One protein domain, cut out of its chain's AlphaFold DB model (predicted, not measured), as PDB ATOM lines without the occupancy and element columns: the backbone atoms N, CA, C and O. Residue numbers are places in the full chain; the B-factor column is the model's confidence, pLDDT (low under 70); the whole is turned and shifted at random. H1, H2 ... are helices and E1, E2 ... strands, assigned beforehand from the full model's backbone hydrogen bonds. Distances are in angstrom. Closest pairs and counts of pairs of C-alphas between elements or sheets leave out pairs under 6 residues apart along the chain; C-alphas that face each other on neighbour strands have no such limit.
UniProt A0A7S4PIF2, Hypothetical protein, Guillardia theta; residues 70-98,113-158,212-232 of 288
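This is residues 70 to 98, 113 to 158 and 212 to 232 of the 288 residues of the protein "Hypothetical protein" of Guillardia theta (UniProt A0A7S4PIF2). A long helical arm leads into a small body, where a two-strand antiparallel ribbon, E1 and E2, has H4 packed on it, chiefly on E1. Residues 70 to 86 of H1 stick out and make much of the length; H3 meets H4 almost at a right angle, H2 follows directly on E2, and H5 and H6 come last, with H5 near E1 and H6 beyond the start of H4. The printed part has 96 residues, with six named helices and two named strands in the order H1, E1, E2, H2, H3, H4, H5, H6, and its class is mostly helix. It is loose, with a radius of gyration of the C-alphas of 15.9 A, and elongated, spanning 57 by 30 by 18 A.

H1, residues 70 to 89, begins with C-alpha 70 at (-2.758, 42.362, 33.617) and is 29.0 A long from first to last C-alpha. E1, residues 90 to 93, follows over a tight link and is 9.8 A long. E2, residues 114 to 117, begins with C-alpha 114 at (18.416, 39.475, 2.506) and is 9.7 A long. H2 holds residues 118 to 122, 6.1 A; H3 residues 129 to 136, 10.5 A; H4 residues 140 to 149, 14.4 A. H5 holds residues 213 to 218, 9.1 A. H6, residues 222 to 232, is 15.6 A long and ends with C-alpha 232 at (27.255, 45.965, -12.689).

E1 and E2 are antiparallel neighbours at 152 degrees; N 91 and O 116 are 2.8 A apart and N 116 and O 91 2.7 A, within hydrogen-bond range. The closest C-alphas of E1 and H4 are those of Ala 91 and Ala 146, 5.2 A apart. H3 and H4 touch, about perpendicular at 88 degrees, closest at the C-alphas of Ser 133 and Pro 140, 5.5 A. H2 and H4 are close but not clearly touching, with the C-alphas of Leu 121 and Cys 147 7.6 A apart. H4 and H6 are also close but not clearly touching, with the C-alphas of Thr 141 and Cys 225 7.9 A apart. The closest C-alphas of E1 and H5 are those of Val 93 and Ile 216, 7.6 A apart. H5 and H6 meet only through their link. Every O i to N i+4 pair is within hydrogen-bond range in H1, H2, H3 and H4; in H5 it is 1 of 2 and in H6 6 of 7.

The two C-alphas farthest apart, those of Thr 70 and Asn 231, are 56.8 A apart. Without residues 70 to 86, which stand free, the body spans 29 by 28 by 18 A. Residues 99 to 112 are not printed, a gap of 15.0 A between C-alphas 98 and 113; residues 159 to 211 are not printed, a gap of 30.4 A between C-alphas 158 and 212. Of the links that are printed whole, none is long. The mean pLDDT of the printed part is 77.7, and it is under 70 in 27 residues, among them residues 212 to 232.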
ATOM      1  N   THR A  70      -4.112  41.834  33.373       62.44
ATOM      2  CA  THR A  70      -2.758  42.362  33.617       62.44
ATOM      3  C   THR A  70      -1.673  41.378  33.162       62.44
ATOM      4  O   THR A  70      -0.655  41.780  32.595       62.44
ATOM      5  N   ILE A  71      -1.896  40.073  33.342       68.56
ATOM      6  CA  ILE A  71      -0.955  39.032  32.893       68.56
ATOM      7  C   ILE A  71      -0.908  38.963  31.356       68.56
ATOM      8  O   ILE A  71       0.169  38.858  30.770       68.56
ATOM      9  N   GLN A  72      -2.052  39.092  30.680       70.31
ATOM     10  CA  GLN A  72      -2.087  39.114  29.212       70.31
ATOM     11  C   GLN A  72      -1.400  40.362  28.632       70.31
ATOM     12  O   GLN A  72      -0.642  40.261  27.665       70.31
ATOM     13  N   GLU A  73      -1.601  41.525  29.253       74.00
ATOM     14  CA  GLU A  73      -0.988  42.787  28.830       74.00
ATOM     15  C   GLU A  73       0.543  42.778  28.986       74.00
ATOM     16  O   GLU A  73       1.275  43.230  28.101       74.00
ATOM     17  N   THR A  74       1.056  42.222  30.089       72.31
ATOM     18  CA  THR A  74       2.507  42.101  30.318       72.31
ATOM     19  C   THR A  74       3.168  41.150  29.320       72.31
ATOM     20  O   THR A  74       4.208  41.495  28.754       72.31
ATOM     21  N   HIS A  75       2.539  40.012  29.017       69.12
ATOM     22  CA  HIS A  75       3.025  39.085  27.993       69.12
ATOM     23  C   HIS A  75       3.065  39.738  26.602       69.12
ATOM     24  O   HIS A  75       4.081  39.662  25.907       69.12
ATOM     25  N   ARG A  76       2.009  40.472  26.221       78.31
ATOM     26  CA  ARG A  76       1.961  41.217  24.953       78.31
ATOM     27  C   ARG A  76       3.061  42.282  24.869       78.31
ATOM     28  O   ARG A  76       3.708  42.415  23.828       78.31
ATOM     29  N   LYS A  77       3.324  43.004  25.964       72.81
ATOM     30  CA  LYS A  77       4.410  43.998  26.049       72.81
ATOM     31  C   LYS A  77       5.800  43.370  25.950       72.81
ATOM     32  O   LYS A  77       6.647  43.919  25.249       72.81
ATOM     33  N   MET A  78       6.032  42.224  26.594       67.75
ATOM     34  CA  MET A  78       7.304  41.491  26.489       67.75
ATOM     35  C   MET A  78       7.556  40.966  25.071       67.75
ATOM     36  O   MET A  78       8.675  41.060  24.569       67.75
ATOM     37  N   GLN A  79       6.524  40.458  24.392       70.94
ATOM     38  CA  GLN A  79       6.644  40.038  22.993       70.94
ATOM     39  C   GLN A  79       6.961  41.222  22.071       70.94
ATOM     40  O   GLN A  79       7.848  41.135  21.219       70.94
ATOM     41  N   ALA A  80       6.284  42.357  22.276       75.25
ATOM     42  CA  ALA A  80       6.523  43.567  21.499       75.25
ATOM     43  C   ALA A  80       7.938  44.131  21.714       75.25
ATOM     44  O   ALA A  80       8.585  44.539  20.747       75.25
ATOM     45  N   SER A  81       8.446  44.138  22.952       76.69
ATOM     46  CA  SER A  81       9.796  44.633  23.244       76.69
ATOM     47  C   SER A  81      10.879  43.736  22.645       76.69
ATOM     48  O   SER A  81      11.822  44.256  22.046       76.69
ATOM     49  N   ASN A  82      10.715  42.412  22.714       75.56
ATOM     50  CA  ASN A  82      11.656  41.456  22.130       75.56
ATOM     51  C   ASN A  82      11.731  41.609  20.600       75.56
ATOM     52  O   ASN A  82      12.819  41.767  20.043       75.56
ATOM     53  N   LEU A  83      10.575  41.721  19.931       76.62
ATOM     54  CA  LEU A  83      10.529  41.980  18.490       76.62
ATOM     55  C   LEU A  83      11.140  43.343  18.127       76.62
ATOM     56  O   LEU A  83      11.820  43.464  17.107       76.62
ATOM     57  N   LYS A  84      10.946  44.372  18.964       79.06
ATOM     58  CA  LYS A  84      11.565  45.692  18.761       79.06
ATOM     59  C   LYS A  84      13.089  45.620  18.872       79.06
ATOM     60  O   LYS A  84      13.780  46.303  18.120       79.06
ATOM     61  N   THR A  85      13.623  44.807  19.780       82.38
ATOM     62  CA  THR A  85      15.070  44.567  19.900       82.38
ATOM     63  C   THR A  85      15.603  43.809  18.685       82.38
ATOM     64  O   THR A  85      16.551  44.278  18.058       82.38
ATOM     65  N   TYR A  86      14.936  42.726  18.274       80.44
ATOM     66  CA  TYR A  86      15.320  41.947  17.091       80.44
ATOM     67  C   TYR A  86      15.331  42.788  15.803       80.44
ATOM     68  O   TYR A  86      16.260  42.734  14.999       80.44
ATOM     69  N   ARG A  87      14.330  43.658  15.622       79.31
ATOM     70  CA  ARG A  87      14.263  44.565  14.463       79.31
ATOM     71  C   ARG A  87      15.392  45.594  14.418       79.31
ATOM     72  O   ARG A  87      15.650  46.133  13.341       79.31
ATOM     73  N   ARG A  88      16.040  45.891  15.548       83.19
ATOM     74  CA  ARG A  88      17.212  46.780  15.606       83.19
ATOM     75  C   ARG A  88      18.517  46.036  15.339       83.19
ATOM     76  O   ARG A  88      19.432  46.635  14.791       83.19
ATOM     77  N   SER A  89      18.588  44.745  15.663       85.81
ATOM     78  CA  SER A  89      19.773  43.911  15.422       85.81
ATOM     79  C   SER A  89      19.865  43.343  14.003       85.81
ATOM     80  O   SER A  89      20.881  42.741  13.664       85.81
ATOM     81  N   VAL A  90      18.830  43.525  13.174       89.69
ATOM     82  CA  VAL A  90      18.789  43.024  11.791       89.69
ATOM     83  C   VAL A  90      18.323  44.112  10.820       89.69
ATOM     84  O   VAL A  90      17.330  44.813  11.048       89.69
ATOM     85  N   ALA A  91      19.026  44.253   9.700       90.12
ATOM     86  CA  ALA A  91      18.637  45.092   8.576       90.12
ATOM     87  C   ALA A  91      18.182  44.208   7.412       90.12
ATOM     88  O   ALA A  91      18.953  43.421   6.888       90.12
ATOM     89  N   MET A  92      16.922  44.334   7.013       88.94
ATOM     90  CA  MET A  92      16.358  43.562   5.913       88.94
ATOM     91  C   MET A  92      16.448  44.368   4.620       88.94
ATOM     92  O   MET A  92      16.080  45.544   4.616       88.94
ATOM     93  N   VAL A  93      16.939  43.752   3.549       88.62
ATOM     94  CA  VAL A  93      17.077  44.376   2.232       88.62
ATOM     95  C   VAL A  93      16.485  43.445   1.185       88.62
ATOM     96  O   VAL A  93      17.011  42.361   0.965       88.62
ATOM     97  N   CYS A  94      15.409  43.860   0.526       82.50
ATOM     98  CA  CYS A  94      14.849  43.105  -0.591       82.50
ATOM     99  C   CYS A  94      15.663  43.404  -1.859       82.50
ATOM    100  O   CYS A  94      15.774  44.582  -2.230       82.50
ATOM    101  N   PRO A  95      16.245  42.392  -2.526       78.81
ATOM    102  CA  PRO A  95      16.834  42.574  -3.846       78.81
ATOM    103  C   PRO A  95      15.810  43.202  -4.798       78.81
ATOM    104  O   PRO A  95      14.630  42.855  -4.800       78.81
ATOM    105  N   ARG A  96      16.239  44.190  -5.583       71.81
ATOM    106  CA  ARG A  96      15.333  44.903  -6.487       71.81
ATOM    107  C   ARG A  96      14.963  44.003  -7.668       71.81
ATOM    108  O   ARG A  96      15.822  43.714  -8.500       71.81
ATOM    109  N   LYS A  97      13.679  43.669  -7.815       67.38
ATOM    110  CA  LYS A  97      13.143  43.034  -9.027       67.38
ATOM    111  C   LYS A  97      13.188  44.010 -10.203       67.38
ATOM    112  O   LYS A  97      12.592  45.092 -10.155       67.38
ATOM    113  N   LYS A  98      13.910  43.658 -11.267       68.50
ATOM    114  CA  LYS A  98      13.936  44.457 -12.498       68.50
ATOM    115  C   LYS A  98      12.562  44.361 -13.159       68.50
ATOM    116  O   LYS A  98      12.092  43.278 -13.485       68.50
ATOM    117  N   PRO A 113      14.010  38.389   0.974       84.75
ATOM    118  CA  PRO A 113      14.699  39.498   1.604       84.75
ATOM    119  C   PRO A 113      16.017  39.044   2.237       84.75
ATOM    120  O   PRO A 113      16.052  38.152   3.082       84.75
ATOM    121  N   VAL A 114      17.106  39.735   1.909       87.19
ATOM    122  CA  VAL A 114      18.416  39.475   2.506       87.19
ATOM    123  C   VAL A 114      18.471  40.092   3.902       87.19
ATOM    124  O   VAL A 114      18.294  41.303   4.079       87.19
ATOM    125  N   LEU A 115      18.739  39.261   4.909       91.25
ATOM    126  CA  LEU A 115      18.912  39.691   6.295       91.25
ATOM    127  C   LEU A 115      20.383  40.013   6.576       91.25
ATOM    128  O   LEU A 115      21.228  39.129   6.691       91.25
ATOM    129  N   LEU A 116      20.681  41.298   6.731       92.00
ATOM    130  CA  LEU A 116      21.990  41.795   7.130       92.00
ATOM    131  C   LEU A 116      22.064  41.909   8.654       92.00
ATOM    132  O   LEU A 116      21.380  42.733   9.269       92.00
ATOM    133  N   THR A 117      22.921  41.094   9.262       94.19
ATOM    134  CA  THR A 117      23.293  41.200  10.675       94.19
ATOM    135  C   THR A 117      24.607  41.957  10.826       94.19
ATOM    136  O   THR A 117      25.379  42.120   9.877       94.19
ATOM    137  N   ARG A 118      24.875  42.435  12.044       93.56
ATOM    138  CA  ARG A 118      26.139  43.103  12.364       93.56
ATOM    139  C   ARG A 118      27.340  42.185  12.118       93.56
ATOM    140  O   ARG A 118      28.286  42.606  11.468       93.56
ATOM    141  N   GLU A 119      27.251  40.943  12.579       93.75
ATOM    142  CA  GLU A 119      28.298  39.923  12.436       93.75
ATOM    143  C   GLU A 119      28.615  39.637  10.963       93.75
ATOM    144  O   GLU A 119      29.780  39.560  10.574       93.75
ATOM    145  N   LEU A 120      27.576  39.567  10.118       93.06
ATOM    146  CA  LEU A 120      27.748  39.389   8.681       93.06
ATOM    147  C   LEU A 120      28.535  40.559   8.080       93.06
ATOM    148  O   LEU A 120      29.510  40.338   7.373       93.06
ATOM    149  N   LEU A 121      28.156  41.803   8.383       92.81
ATOM    150  CA  LEU A 121      28.862  42.980   7.860       92.81
ATOM    151  C   LEU A 121      30.302  43.076   8.373       92.81
ATOM    152  O   LEU A 121      31.183  43.460   7.605       92.81
ATOM    153  N   GLU A 122      30.538  42.707   9.632       93.50
ATOM    154  CA  GLU A 122      31.869  42.694  10.245       93.50
ATOM    155  C   GLU A 122      32.834  41.758   9.510       93.50
ATOM    156  O   GLU A 122      33.990  42.126   9.305       93.50
ATOM    157  N   SER A 123      32.350  40.617   9.006       94.25
ATOM    158  CA  SER A 123      33.167  39.693   8.201       94.25
ATOM    159  C   SER A 123      33.681  40.287   6.878       94.25
ATOM    160  O   SER A 123      34.656  39.799   6.312       94.25
ATOM    161  N   PHE A 124      33.055  41.362   6.391       93.81
ATOM    162  CA  PHE A 124      33.391  42.007   5.120       93.81
ATOM    163  C   PHE A 124      34.207  43.297   5.272       93.81
ATOM    164  O   PHE A 124      34.539  43.934   4.269       93.81
ATOM    165  N   PHE A 125      34.552  43.704   6.493       92.69
ATOM    166  CA  PHE A 125      35.240  44.973   6.764       92.69
ATOM    167  C   PHE A 125      36.639  45.094   6.152       92.69
ATOM    168  O   PHE A 125      37.109  46.213   5.923       92.69
ATOM    169  N   ASP A 126      37.250  43.969   5.791       92.12
ATOM    170  CA  ASP A 126      38.540  43.917   5.102       92.12
ATOM    171  C   ASP A 126      38.448  44.289   3.614       92.12
ATOM    172  O   ASP A 126      39.468  44.480   2.947       92.12
ATOM    173  N   ARG A 127      37.230  44.399   3.063       91.38
ATOM    174  CA  ARG A 127      36.986  44.600   1.629       91.38
ATOM    175  C   ARG A 127      36.387  45.981   1.327       91.38
ATOM    176  O   ARG A 127      35.662  46.569   2.142       91.38
ATOM    177  N   PRO A 128      36.640  46.530   0.123       92.75
ATOM    178  CA  PRO A 128      35.975  47.746  -0.320       92.75
ATOM    179  C   PRO A 128      34.470  47.514  -0.460       92.75
ATOM    180  O   PRO A 128      34.037  46.487  -0.976       92.75
ATOM    181  N   LEU A 129      33.677  48.524  -0.088       91.19
ATOM    182  CA  LEU A 129      32.209  48.485  -0.137       91.19
ATOM    183  C   LEU A 129      31.660  48.022  -1.501       91.19
ATOM    184  O   LEU A 129      30.652  47.331  -1.554       91.19
ATOM    185  N   VAL A 130      32.345  48.388  -2.589       91.12
ATOM    186  CA  VAL A 130      32.011  48.013  -3.975       91.12
ATOM    187  C   VAL A 130      32.108  46.499  -4.198       91.12
ATOM    188  O   VAL A 130      31.225  45.919  -4.823       91.12
ATOM    189  N   ALA A 131      33.139  45.843  -3.662       90.69
ATOM    190  CA  ALA A 131      33.287  44.393  -3.792       90.69
ATOM    191  C   ALA A 131      32.198  43.663  -2.994       90.69
ATOM    192  O   ALA A 131      31.539  42.768  -3.511       90.69
ATOM    193  N   VAL A 132      31.932  44.125  -1.770       92.81
ATOM    194  CA  VAL A 132      30.898  43.547  -0.896       92.81
ATOM    195  C   VAL A 132      29.504  43.699  -1.504       92.81
ATOM    196  O   VAL A 132      28.696  42.781  -1.443       92.81
ATOM    197  N   SER A 133      29.219  44.836  -2.147       90.25
ATOM    198  CA  SER A 133      27.947  45.031  -2.850       90.25
ATOM    199  C   SER A 133      27.727  44.060  -4.005       90.25
ATOM    200  O   SER A 133      26.594  43.660  -4.252       90.25
ATOM    201  N   GLN A 134      28.794  43.678  -4.706       88.81
ATOM    202  CA  GLN A 134      28.706  42.703  -5.793       88.81
ATOM    203  C   GLN A 134      28.502  41.291  -5.244       88.81
ATOM    204  O   GLN A 134      27.665  40.557  -5.754       88.81
ATOM    205  N   GLU A 135      29.213  40.945  -4.171       90.19
ATOM    206  CA  GLU A 135      29.131  39.634  -3.520       90.19
ATOM    207  C   GLU A 135      27.763  39.382  -2.871       90.19
ATOM    208  O   GLU A 135      27.219  38.290  -2.989       90.19
ATOM    209  N   LEU A 136      27.172  40.404  -2.241       88.06
ATOM    210  CA  LEU A 136      25.847  40.305  -1.620       88.06
ATOM    211  C   LEU A 136      24.690  40.575  -2.593       88.06
ATOM    212  O   LEU A 136      23.536  40.395  -2.217       88.06
ATOM    213  N   GLY A 137      24.962  41.067  -3.807       87.06
ATOM    214  CA  GLY A 137      23.915  41.508  -4.739       87.06
ATOM    215  C   GLY A 137      23.105  42.713  -4.235       87.06
ATOM    216  O   GLY A 137      21.985  42.953  -4.681       87.06
ATOM    217  N   ILE A 138      23.656  43.483  -3.293       88.81
ATOM    218  CA  ILE A 138      22.984  44.611  -2.641       88.81
ATOM    219  C   ILE A 138      23.696  45.904  -3.013       88.81
ATOM    220  O   ILE A 138      24.918  45.993  -2.953       88.81
ATOM    221  N   CYS A 139      22.946  46.958  -3.331       87.88
ATOM    222  CA  CYS A 139      23.552  48.241  -3.665       87.88
ATOM    223  C   CYS A 139      24.377  48.831  -2.488       87.88
ATOM    224  O   CYS A 139      23.990  48.724  -1.316       87.88
ATOM    225  N   PRO A 140      25.490  49.543  -2.763       89.88
ATOM    226  CA  PRO A 140      26.329  50.156  -1.726       89.88
ATOM    227  C   PRO A 140      25.564  51.094  -0.784       89.88
ATOM    228  O   PRO A 140      25.929  51.281   0.377       89.88
ATOM    229  N   THR A 141      24.511  51.745  -1.282       89.75
ATOM    230  CA  THR A 141      23.638  52.625  -0.497       89.75
ATOM    231  C   THR A 141      22.819  51.845   0.524       89.75
ATOM    232  O   THR A 141      22.792  52.261   1.682       89.75
ATOM    233  N   ALA A 142      22.233  50.708   0.148       90.81
ATOM    234  CA  ALA A 142      21.519  49.838   1.079       90.81
ATOM    235  C   ALA A 142      22.457  49.272   2.154       90.81
ATOM    236  O   ALA A 142      22.123  49.346   3.335       90.81
ATOM    237  N   ILE A 143      23.677  48.851   1.791       91.50
ATOM    238  CA  ILE A 143      24.681  48.407   2.777       91.50
ATOM    239  C   ILE A 143      25.021  49.536   3.760       91.50
ATOM    240  O   ILE A 143      25.035  49.320   4.970       91.50
ATOM    241  N   LYS A 144      25.229  50.772   3.282       91.44
ATOM    242  CA  LYS A 144      25.472  51.930   4.167       91.44
ATOM    243  C   LYS A 144      24.300  52.197   5.116       91.44
ATOM    244  O   LYS A 144      24.535  52.557   6.269       91.44
ATOM    245  N   ARG A 145      23.055  52.048   4.653       90.25
ATOM    246  CA  ARG A 145      21.861  52.204   5.503       90.25
ATOM    247  C   ARG A 145      21.786  51.093   6.551       90.25
ATOM    248  O   ARG A 145      21.572  51.396   7.722       90.25
ATOM    249  N   ALA A 146      22.049  49.848   6.156       92.00
ATOM    250  CA  ALA A 146      22.119  48.706   7.062       92.00
ATOM    251  C   ALA A 146      23.195  48.897   8.141       92.00
ATOM    252  O   ALA A 146      22.905  48.738   9.322       92.00
ATOM    253  N   CYS A 147      24.395  49.352   7.761       91.94
ATOM    254  CA  CYS A 147      25.470  49.687   8.700       91.94
ATOM    255  C   CYS A 147      24.996  50.683   9.765       91.94
ATOM    256  O   CYS A 147      25.132  50.422  10.958       91.94
ATOM    257  N   ARG A 148      24.378  51.795   9.342       91.62
ATOM    258  CA  ARG A 148      23.875  52.826  10.263       91.62
ATOM    259  C   ARG A 148      22.816  52.277  11.219       91.62
ATOM    260  O   ARG A 148      22.856  52.605  12.399       91.62
ATOM    261  N   LYS A 149      21.917  51.417  10.729       90.19
ATOM    262  CA  LYS A 149      20.885  50.761  11.549       90.19
ATOM    263  C   LYS A 149      21.491  49.845  12.617       90.19
ATOM    264  O   LYS A 149      20.983  49.787  13.730       90.19
ATOM    265  N   LEU A 150      22.591  49.174  12.287       91.31
ATOM    266  CA  LEU A 150      23.293  48.227  13.158       91.31
ATOM    267  C   LEU A 150      24.336  48.895  14.080       91.31
ATOM    268  O   LEU A 150      25.098  48.198  14.745       91.31
ATOM    269  N   GLY A 151      24.388  50.234  14.123       91.38
ATOM    270  CA  GLY A 151      25.314  50.997  14.973       91.38
ATOM    271  C   GLY A 151      26.697  51.252  14.361       91.38
ATOM    272  O   GLY A 151      27.576  51.802  15.022       91.38
ATOM    273  N   ILE A 152      26.907  50.903  13.090       91.38
ATOM    274  CA  ILE A 152      28.153  51.152  12.358       91.38
ATOM    275  C   ILE A 152      28.030  52.501  11.637       91.38
ATOM    276  O   ILE A 152      27.426  52.613  10.567       91.38
ATOM    277  N   ALA A 153      28.620  53.551  12.214       88.69
ATOM    278  CA  ALA A 153      28.490  54.917  11.696       88.69
ATOM    279  C   ALA A 153      29.045  55.086  10.266       88.69
ATOM    280  O   ALA A 153      28.480  55.819   9.446       88.69
ATOM    281  N   ARG A 154      30.157  54.409   9.953       88.56
ATOM    282  CA  ARG A 154      30.807  54.457   8.638       88.56
ATOM    283  C   ARG A 154      31.458  53.120   8.311       88.56
ATOM    284  O   ARG A 154      32.030  52.491   9.190       88.56
ATOM    285  N   TRP A 155      31.415  52.745   7.032       89.38
ATOM    286  CA  TRP A 155      32.119  51.569   6.525       89.38
ATOM    287  C   TRP A 155      33.627  51.664   6.844       89.38
ATOM    288  O   TRP A 155      34.236  52.696   6.530       89.38
ATOM    289  N   PRO A 156      34.231  50.644   7.480       85.88
ATOM    290  CA  PRO A 156      35.598  50.724   8.002       85.88
ATOM    291  C   PRO A 156      36.709  50.562   6.955       85.88
ATOM    292  O   PRO A 156      37.870  50.811   7.271       85.88
ATOM    293  N   PHE A 157      36.390  50.278   5.691       83.69
ATOM    294  CA  PHE A 157      37.393  50.271   4.627       83.69
ATOM    295  C   PHE A 157      37.750  51.699   4.188       83.69
ATOM    296  O   PHE A 157      37.033  52.337   3.408       83.69
ATOM    297  N   LYS A 158      38.875  52.220   4.685       72.56
ATOM    298  CA  LYS A 158      39.473  53.452   4.164       72.56
ATOM    299  C   LYS A 158      40.350  53.091   2.976       72.56
ATOM    300  O   LYS A 158      41.403  52.487   3.145       72.56
ATOM    301  N   THR A 212      10.486  53.388   9.387       48.50
ATOM    302  CA  THR A 212       9.473  52.358   9.192       48.50
ATOM    303  C   THR A 212       9.915  51.421   8.069       48.50
ATOM    304  O   THR A 212      10.842  51.686   7.304       48.50
ATOM    305  N   PHE A 213       9.285  50.252   8.016       35.34
ATOM    306  CA  PHE A 213       9.523  49.226   7.002       35.34
ATOM    307  C   PHE A 213       9.466  49.794   5.565       35.34
ATOM    308  O   PHE A 213      10.264  49.385   4.722       35.34
ATOM    309  N   ASP A 214       8.624  50.806   5.338       41.94
ATOM    310  CA  ASP A 214       8.470  51.515   4.064       41.94
ATOM    311  C   ASP A 214       9.660  52.426   3.719       41.94
ATOM    312  O   ASP A 214      10.111  52.444   2.574       41.94
ATOM    313  N   ASP A 215      10.295  53.073   4.702       48.47
ATOM    314  CA  ASP A 215      11.447  53.945   4.441       48.47
ATOM    315  C   ASP A 215      12.658  53.170   3.896       48.47
ATOM    316  O   ASP A 215      13.490  53.713   3.155       48.47
ATOM    317  N   ILE A 216      12.817  51.897   4.273       53.16
ATOM    318  CA  ILE A 216      13.940  51.066   3.815       53.16
ATOM    319  C   ILE A 216      13.776  50.717   2.333       53.16
ATOM    320  O   ILE A 216      14.775  50.742   1.617       53.16
ATOM    321  N   CYS A 217      12.551  50.476   1.870       47.44
ATOM    322  CA  CYS A 217      12.261  50.123   0.480       47.44
ATOM    323  C   CYS A 217      12.116  51.355  -0.427       47.44
ATOM    324  O   CYS A 217      12.561  51.316  -1.570       47.44
ATOM    325  N   GLU A 218      11.564  52.461   0.077       45.25
ATOM    326  CA  GLU A 218      11.209  53.626  -0.747       45.25
ATOM    327  C   GLU A 218      12.344  54.667  -0.846       45.25
ATOM    328  O   GLU A 218      12.556  55.281  -1.891       45.25
ATOM    329  N   VAL A 219      13.167  54.813   0.205       41.66
ATOM    330  CA  VAL A 219      14.275  55.802   0.249       41.66
ATOM    331  C   VAL A 219      15.601  55.229  -0.277       41.66
ATOM    332  O   VAL A 219      16.655  55.874  -0.251       41.66
ATOM    333  N   VAL A 220      15.597  54.001  -0.798       47.69
ATOM    334  CA  VAL A 220      16.661  53.553  -1.702       47.69
ATOM    335  C   VAL A 220      16.399  54.280  -3.010       47.69
ATOM    336  O   VAL A 220      15.738  53.733  -3.869       47.69
ATOM    337  N   ASN A 221      16.848  55.540  -3.091       48.78
ATOM    338  CA  ASN A 221      16.704  56.463  -4.219       48.78
ATOM    339  C   ASN A 221      16.714  55.675  -5.536       48.78
ATOM    340  O   ASN A 221      17.798  55.316  -6.009       48.78
ATOM    341  N   GLN A 222      15.516  55.318  -6.026       51.75
ATOM    342  CA  GLN A 222      15.314  54.180  -6.933       51.75
ATOM    343  C   GLN A 222      16.261  54.340  -8.124       51.75
ATOM    344  O   GLN A 222      17.139  53.520  -8.354       51.75
ATOM    345  N   SER A 223      16.274  55.541  -8.700       48.78
ATOM    346  CA  SER A 223      17.155  55.955  -9.794       48.78
ATOM    347  C   SER A 223      18.658  55.683  -9.584       48.78
ATOM    348  O   SER A 223      19.332  55.222 -10.504       48.78
ATOM    349  N   SER A 224      19.209  55.910  -8.385       51.56
ATOM    350  CA  SER A 224      20.637  55.659  -8.119       51.56
ATOM    351  C   SER A 224      20.964  54.170  -8.023       51.56
ATOM    352  O   SER A 224      22.126  53.794  -8.194       51.56
ATOM    353  N   CYS A 225      19.976  53.336  -7.705       55.84
ATOM    354  CA  CYS A 225      20.140  51.890  -7.597       55.84
ATOM    355  C   CYS A 225      19.852  51.201  -8.932       55.84
ATOM    356  O   CYS A 225      20.522  50.222  -9.241       55.84
ATOM    357  N   ASP A 226      18.963  51.771  -9.748       56.47
ATOM    358  CA  ASP A 226      18.691  51.381 -11.136       56.47
ATOM    359  C   ASP A 226      19.965  51.436 -11.977       56.47
ATOM    360  O   ASP A 226      20.400  50.425 -12.523       56.47
ATOM    361  N   LEU A 227      20.624  52.599 -11.978       56.75
ATOM    362  CA  LEU A 227      21.862  52.808 -12.726       56.75
ATOM    363  C   LEU A 227      23.023  51.959 -12.199       56.75
ATOM    364  O   LEU A 227      23.889  51.555 -12.970       56.75
ATOM    365  N   TRP A 228      23.059  51.684 -10.891       64.44
ATOM    366  CA  TRP A 228      24.059  50.786 -10.314       64.44
ATOM    367  C   TRP A 228      23.864  49.354 -10.820       64.44
ATOM    368  O   TRP A 228      24.811  48.763 -11.332       64.44
ATOM    369  N   TYR A 229      22.642  48.823 -10.709       58.91
ATOM    370  CA  TYR A 229      22.338  47.432 -11.048       58.91
ATOM    371  C   TYR A 229      22.541  47.151 -12.542       58.91
ATOM    372  O   TYR A 229      23.129  46.127 -12.893       58.91
ATOM    373  N   ASP A 230      22.124  48.077 -13.414       61.16
ATOM    374  CA  ASP A 230      22.297  47.946 -14.866       61.16
ATOM    375  C   ASP A 230      23.773  47.999 -15.295       61.16
ATOM    376  O   ASP A 230      24.163  47.306 -16.233       61.16
ATOM    377  N   ASN A 231      24.622  48.755 -14.590       57.53
ATOM    378  CA  ASN A 231      26.040  48.878 -14.940       57.53
ATOM    379  C   ASN A 231      26.892  47.713 -14.401       57.53
ATOM    380  O   ASN A 231      27.865  47.313 -15.032       57.53
ATOM    381  N   THR A 232      26.533  47.127 -13.251       57.78
ATOM    382  CA  THR A 232      27.255  45.965 -12.689       57.78
ATOM    383  C   THR A 232      26.864  44.627 -13.307       57.78
ATOM    384  O   THR A 232      27.572  43.644 -13.105       57.78
TER     385      THR A 232